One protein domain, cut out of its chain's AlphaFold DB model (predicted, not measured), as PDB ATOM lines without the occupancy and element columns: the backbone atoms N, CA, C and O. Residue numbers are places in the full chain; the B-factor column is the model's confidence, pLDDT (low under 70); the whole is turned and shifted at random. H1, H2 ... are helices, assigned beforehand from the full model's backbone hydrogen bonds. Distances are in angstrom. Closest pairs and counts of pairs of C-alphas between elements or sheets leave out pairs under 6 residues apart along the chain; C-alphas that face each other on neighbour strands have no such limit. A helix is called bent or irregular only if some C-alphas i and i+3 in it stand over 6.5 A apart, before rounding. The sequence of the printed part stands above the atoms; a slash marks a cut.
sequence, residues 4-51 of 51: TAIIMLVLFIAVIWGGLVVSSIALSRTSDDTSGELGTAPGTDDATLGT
ATOM      1  N   THR A   4      32.805  47.880  46.700       97.56
ATOM      2  CA  THR A   4      32.427  46.556  46.188       97.56
ATOM      3  C   THR A   4      31.759  45.693  47.257       97.56
ATOM      4  O   THR A   4      30.777  45.016  46.970       97.56
ATOM      5  N   ALA A   5      32.241  45.736  48.503       97.62
ATOM      6  CA  ALA A   5      31.664  44.955  49.597       97.62
ATOM      7  C   ALA A   5      30.251  45.437  49.962       97.62
ATOM      8  O   ALA A   5      29.372  44.619  50.222       97.62
ATOM      9  N   ILE A   6      30.013  46.752  49.925       97.88
ATOM     10  CA  ILE A   6      28.686  47.337  50.170       97.88
ATOM     11  C   ILE A   6      27.710  46.922  49.065       97.88
ATOM     12  O   ILE A   6      26.593  46.506  49.360       97.88
ATOM     13  N   ILE A   7      28.138  46.974  47.799       98.19
ATOM     14  CA  ILE A   7      27.310  46.543  46.664       98.19
ATOM     15  C   ILE A   7      26.929  45.064  46.811       98.19
ATOM     16  O   ILE A   7      25.756  44.719  46.691       98.19
ATOM     17  N   MET A   8      27.895  44.200  47.134       98.00
ATOM     18  CA  MET A   8      27.635  42.768  47.325       98.00
ATOM     19  C   MET A   8      26.685  42.498  48.493       98.00
ATOM     20  O   MET A   8      25.798  41.655  48.374       98.00
ATOM     21  N   LEU A   9      26.814  43.243  49.593       97.69
ATOM     22  CA  LEU A   9      25.902  43.142  50.730       97.69
ATOM     23  C   LEU A   9      24.462  43.503  50.340       97.69
ATOM     24  O   LEU A   9      23.534  42.772  50.678       97.69
ATOM     25  N   VAL A  10      24.269  44.603  49.609       98.25
ATOM     26  CA  VAL A  10      22.935  45.034  49.163       98.25
ATOM     27  C   VAL A  10      22.315  44.006  48.219       98.25
ATOM     28  O   VAL A  10      21.147  43.663  48.383       98.25
ATOM     29  N   LEU A  11      23.092  43.470  47.272       98.44
ATOM     30  CA  LEU A  11      22.622  42.419  46.366       98.44
ATOM     31  C   LEU A  11      22.214  41.154  47.129       98.44
ATOM     32  O   LEU A  11      21.152  40.599  46.863       98.44
ATOM     33  N   PHE A  12      23.013  40.728  48.107       98.25
ATOM     34  CA  PHE A  12      22.699  39.572  48.944       98.25
ATOM     35  C   PHE A  12      21.380  39.755  49.707       98.25
ATOM     36  O   PHE A  12      20.515  38.880  49.677       98.25
ATOM     37  N   ILE A  13      21.190  40.924  50.330       98.44
ATOM     38  CA  ILE A  13      19.946  41.279  51.025       98.44
ATOM     39  C   ILE A  13      18.768  41.263  50.047       98.44
ATOM     40  O   ILE A  13      17.742  40.654  50.344       98.44
ATOM     41  N   ALA A  14      18.913  41.891  48.876       98.50
ATOM     42  CA  ALA A  14      17.859  41.956  47.869       98.50
ATOM     43  C   ALA A  14      17.451  40.563  47.364       98.50
ATOM     44  O   ALA A  14      16.262  40.303  47.204       98.50
ATOM     45  N   VAL A  15      18.410  39.654  47.162       98.25
ATOM     46  CA  VAL A  15      18.134  38.279  46.722       98.25
ATOM     47  C   VAL A  15      17.405  37.486  47.803       98.25
ATOM     48  O   VAL A  15      16.394  36.858  47.502       98.25
ATOM     49  N   ILE A  16      17.868  37.532  49.057       98.06
ATOM     50  CA  ILE A  16      17.230  36.773  50.143       98.06
ATOM     51  C   ILE A  16      15.827  37.298  50.424       98.06
ATOM     52  O   ILE A  16      14.869  36.529  50.411       98.06
ATOM     53  N   TRP A  17      15.686  38.601  50.664       98.31
ATOM     54  CA  TRP A  17      14.391  39.174  51.023       98.31
ATOM     55  C   TRP A  17      13.435  39.215  49.837       98.31
ATOM     56  O   TRP A  17      12.255  38.918  50.002       98.31
ATOM     57  N   GLY A  18      13.934  39.509  48.634       98.06
ATOM     58  CA  GLY A  18      13.137  39.436  47.413       98.06
ATOM     59  C   GLY A  18      12.639  38.016  47.152       98.06
ATOM     60  O   GLY A  18      11.444  37.816  46.937       98.06
ATOM     61  N   GLY A  19      13.526  37.022  47.248       98.12
ATOM     62  CA  GLY A  19      13.167  35.611  47.109       98.12
ATOM     63  C   GLY A  19      12.167  35.148  48.168       98.12
ATOM     64  O   GLY A  19      11.207  34.449  47.841       98.12
ATOM     65  N   LEU A  20      12.340  35.590  49.418       98.06
ATOM     66  CA  LEU A  20      11.411  35.294  50.505       98.06
ATOM     67  C   LEU A  20      10.022  35.876  50.227       98.06
ATOM     68  O   LEU A  20       9.046  35.137  50.279       98.06
ATOM     69  N   VAL A  21       9.925  37.161  49.868       98.50
ATOM     70  CA  VAL A  21       8.641  37.816  49.555       98.50
ATOM     71  C   VAL A  21       7.927  37.102  48.409       98.50
ATOM     72  O   VAL A  21       6.741  36.795  48.524       98.50
ATOM     73  N   VAL A  22       8.642  36.793  47.323       98.12
ATOM     74  CA  VAL A  22       8.073  36.054  46.185       98.12
ATOM     75  C   VAL A  22       7.567  34.680  46.622       98.12
ATOM     76  O   VAL A  22       6.445  34.313  46.280       98.12
ATOM     77  N   SER A  23       8.348  33.950  47.419       97.06
ATOM     78  CA  SER A  23       7.964  32.623  47.916       97.06
ATOM     79  C   SER A  23       6.740  32.688  48.831       97.06
ATOM     80  O   SER A  23       5.824  31.886  48.682       97.06
ATOM     81  N   SER A  24       6.665  33.675  49.728       97.19
ATOM     82  CA  SER A  24       5.499  33.884  50.594       97.19
ATOM     83  C   SER A  24       4.238  34.224  49.793       97.19
ATOM     84  O   SER A  24       3.155  33.724  50.099       97.19
ATOM     85  N   ILE A  25       4.359  35.034  48.736       97.25
ATOM     86  CA  ILE A  25       3.233  35.331  47.839       97.25
ATOM     87  C   ILE A  25       2.801  34.071  47.082       97.25
ATOM     88  O   ILE A  25       1.607  33.813  46.968       97.25
ATOM     89  N   ALA A  26       3.747  33.281  46.571       95.06
ATOM     90  CA  ALA A  26       3.439  32.039  45.867       95.06
ATOM     91  C   ALA A  26       2.721  31.033  46.782       95.06
ATOM     92  O   ALA A  26       1.690  30.484  46.398       95.06
ATOM     93  N   LEU A  27       3.221  30.857  48.008       93.00
ATOM     94  CA  LEU A  27       2.634  29.946  48.986       93.00
ATOM     95  C   LEU A  27       1.234  30.398  49.415       93.00
ATOM     96  O   LEU A  27       0.305  29.608  49.372       93.00
ATOM     97  N   SER A  28       1.042  31.686  49.723       93.31
ATOM     98  CA  SER A  28      -0.275  32.209  50.139       93.31
ATOM     99  C   SER A  28      -1.354  32.162  49.052       93.31
ATOM    100  O   SER A  28      -2.538  32.281  49.354       93.31
ATOM    101  N   ARG A  29      -0.960  32.018  47.783       92.94
ATOM    102  CA  ARG A  29      -1.878  31.859  46.645       92.94
ATOM    103  C   ARG A  29      -2.121  30.402  46.261       92.94
ATOM    104  O   ARG A  29      -2.908  30.154  45.353       92.94
ATOM    105  N   THR A  30      -1.441  29.466  46.908       89.81
ATOM    106  CA  THR A  30      -1.593  28.034  46.667       89.81
ATOM    107  C   THR A  30      -2.588  27.476  47.688       89.81
ATOM    108  O   THR A  30      -2.516  27.825  48.862       89.81
ATOM    109  N   SER A  31      -3.553  26.664  47.248       85.31
ATOM    110  CA  SER A  31      -4.495  25.984  48.148       85.31
ATOM    111  C   SER A  31      -3.849  24.707  48.679       85.31
ATOM    112  O   SER A  31      -3.482  23.827  47.892       85.31
ATOM    113  N   ASP A  32      -3.724  24.607  50.002       82.62
ATOM    114  CA  ASP A  32      -3.131  23.443  50.671       82.62
ATOM    115  C   ASP A  32      -3.913  22.155  50.365       82.62
ATOM    116  O   ASP A  32      -3.294  21.131  50.085       82.62
ATOM    117  N   ASP A  33      -5.247  22.230  50.270       77.69
ATOM    118  CA  ASP A  33      -6.134  21.090  49.968       77.69
ATOM    119  C   ASP A  33      -5.872  20.452  48.598       77.69
ATOM    120  O   ASP A  33      -6.241  19.310  48.352       77.69
ATOM    121  N   THR A  34      -5.239  21.190  47.685       80.69
ATOM    122  CA  THR A  34      -4.921  20.724  46.322       80.69
ATOM    123  C   THR A  34      -3.430  20.456  46.120       80.69
ATOM    124  O   THR A  34      -2.998  20.108  45.021       80.69
ATOM    125  N   SER A  35      -2.627  20.637  47.168       81.50
ATOM    126  CA  SER A  35      -1.174  20.539  47.093       81.50
ATOM    127  C   SER A  35      -0.685  19.113  47.380       81.50
ATOM    128  O   SER A  35      -1.143  18.446  48.304       81.50
ATOM    129  N   GLY A  36       0.304  18.644  46.612       79.69
ATOM    130  CA  GLY A  36       0.929  17.328  46.808       79.69
ATOM    131  C   GLY A  36       0.100  16.139  46.302       79.69
ATOM    132  O   GLY A  36      -0.924  16.302  45.649       79.69
ATOM    133  N   GLU A  37       0.567  14.918  46.579       79.62
ATOM    134  CA  GLU A  37      -0.073  13.667  46.122       79.62
ATOM    135  C   GLU A  37      -1.460  13.447  46.751       79.62
ATOM    136  O   GLU A  37      -2.359  12.893  46.119       79.62
ATOM    137  N   LEU A  38      -1.648  13.925  47.984       80.69
ATOM    138  CA  LEU A  38      -2.879  13.740  48.754       80.69
ATOM    139  C   LEU A  38      -3.997  14.710  48.355       80.69
ATOM    140  O   LEU A  38      -5.158  14.405  48.594       80.69
ATOM    141  N   GLY A  39      -3.683  15.836  47.704       79.31
ATOM    142  CA  GLY A  39      -4.703  16.812  47.305       79.31
ATOM    143  C   GLY A  39      -5.698  16.292  46.257       79.31
ATOM    144  O   GLY A  39      -6.751  16.884  46.040       79.31
ATOM    145  N   THR A  40      -5.383  15.169  45.602       79.38
ATOM    146  CA  THR A  40      -6.288  14.475  44.669       79.38
ATOM    147  C   THR A  40      -6.495  13.001  45.016       79.38
ATOM    148  O   THR A  40      -7.083  12.263  44.221       79.38
ATOM    149  N   ALA A  41      -5.962  12.536  46.148       83.31
ATOM    150  CA  ALA A  41      -6.072  11.135  46.520       83.31
ATOM    151  C   ALA A  41      -7.510  10.818  46.985       83.31
ATOM    152  O   ALA A  41      -8.137  11.616  47.681       83.31
ATOM    153  N   PRO A  42      -8.083   9.666  46.596       83.00
ATOM    154  CA  PRO A  42      -9.407   9.277  47.069       83.00
ATOM    155  C   PRO A  42      -9.398   9.023  48.581       83.00
ATOM    156  O   PRO A  42      -8.552   8.275  49.070       83.00
ATOM    157  N   GLY A  43     -10.375   9.567  49.310       82.50
ATOM    158  CA  GLY A  43     -10.536   9.288  50.742       82.50
ATOM    159  C   GLY A  43      -9.636  10.109  51.670       82.50
ATOM    160  O   GLY A  43      -9.502   9.762  52.841       82.50
ATOM    161  N   THR A  44      -8.987  11.156  51.155       82.69
ATOM    162  CA  THR A  44      -8.121  12.061  51.931       82.69
ATOM    163  C   THR A  44      -8.697  13.473  52.042       82.69
ATOM    164  O   THR A  44      -7.971  14.400  52.386       82.69
ATOM    165  N   ASP A  45      -9.989  13.632  51.750       82.69
ATOM    166  CA  ASP A  45     -10.729  14.881  51.924       82.69
ATOM    167  C   ASP A  45     -11.502  14.894  53.257       82.69
ATOM    168  O   ASP A  45     -11.808  13.851  53.841       82.69
ATOM    169  N   ASP A  46     -11.848  16.083  53.750       80.81
ATOM    170  CA  ASP A  46     -12.560  16.241  55.028       80.81
ATOM    171  C   ASP A  46     -13.907  15.497  55.063       80.81
ATOM    172  O   ASP A  46     -14.339  15.025  56.117       80.81
ATOM    173  N   ALA A  47     -14.574  15.363  53.911       81.44
ATOM    174  CA  ALA A  47     -15.858  14.676  53.808       81.44
ATOM    175  C   ALA A  47     -15.734  13.160  54.032       81.44
ATOM    176  O   ALA A  47     -16.674  12.535  54.522       81.44
ATOM    177  N   THR A  48     -14.587  12.577  53.686       81.00
ATOM    178  CA  THR A  48     -14.296  11.145  53.821       81.00
ATOM    179  C   THR A  48     -13.596  10.788  55.134       81.00
ATOM    180  O   THR A  48     -13.766   9.668  55.608       81.00
ATOM    181  N   LEU A  49     -12.863  11.719  55.757       75.00
ATOM    182  CA  LEU A  49     -12.202  11.518  57.060       75.00
ATOM    183  C   LEU A  49     -13.118  11.727  58.280       75.00
ATOM    184  O   LEU A  49     -12.808  11.237  59.365       75.00
ATOM    185  N   GLY A  50     -14.218  12.469  58.137       75.44
ATOM    186  CA  GLY A  50     -15.110  12.842  59.243       75.44
ATOM    187  C   GLY A  50     -16.152  11.797  59.675       75.44
ATOM    188  O   GLY A  50     -17.003  12.122  60.506       75.44
ATOM    189  N   THR A  51     -16.131  10.586  59.110       56.50
ATOM    190  CA  THR A  51     -17.066   9.477  59.411       56.50
ATOM    191  C   THR A  51     -16.403   8.367  60.207       56.50
ATOM    192  O   THR A  51     -17.071   7.810  61.106       56.50
TER     193      THR A  51
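Overview. This is residues 4 to 51 of the 51 residues of the protein "Methionine/alanine import NSS transporter subunit MetS" of Corynebacterium bovis (UniProt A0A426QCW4). One long straight helix, H1, sticks out on its own, and after it the rest of the printed part winds on as an irregular tail with two very short helices, H2 and H3. None of the three helices touches another; residues 4 to 30, of which 4 to 28 belong to H1, stand free, and the length of the whole comes from H1 and the tail following one another. The printed part has 48 residues with three named helices, in the order H1, H2, H3, and no named strand; the class is all helix. The whole is extended, with a radius of gyration of the C-alphas of 19.2 A, and its C-alphas span 62 by 15 by 13 A, a rod.

Arrangement. Start with the longest helix, H1, residues 4 to 28, which touches no helix. Look along its backbone and you will find every pair of O of residue i and N of residue i+4 within hydrogen-bond range. From Ser 28 a short link of 8 residues leads to H2, residues 37 to 40. H1 and H2 are apart, with no C-alpha of the one within 8 A of the other. Past Thr 40 a tight link of 5 residues leads to H3, residues 46 to 49. H2 and H3 are apart too, with no C-alpha of the one within 8 A of the other, and the same holds for H1 and H3. H2 and H3, with 4 residues each, are too short for any pair of O of residue i and N of residue i+4, and in each the one pair of O of residue i and N of residue i+3 is not within range.

Along the chain. Find C-alpha 4, of Thr 4, at (32.427, 46.556, 46.188); from there H1 runs 35.9 A to C-alpha 28, of Ser 28, at (-0.275, 32.209, 50.139), with x and y falling along the way. Next look for H2 at C-alpha 37, of Glu 37, at (-0.073, 13.667, 46.122). H2 is neither bent nor irregular, but only just: C-alphas 37 and 40 are 6.4 A apart. H3 runs from Asp 46 to Leu 49, where C-alpha 49 is at (-12.202, 11.518, 57.060).

Size, cuts and confidence. The two C-alphas farthest apart are those of Thr 4 and Thr 51, the first and last printed residues, at 63.2 A. The printed part has no cut, and neither of its two links between helices is long. Residue 51 is the chain's last residue, while the printed part begins at residue 4. In the B-factor column the mean pLDDT of the printed part is 89.4; it is 97 for H1 and 80 for each of H2 and H3. Look at Thr 51 for the one printed residue under 70, where the model's confidence is low.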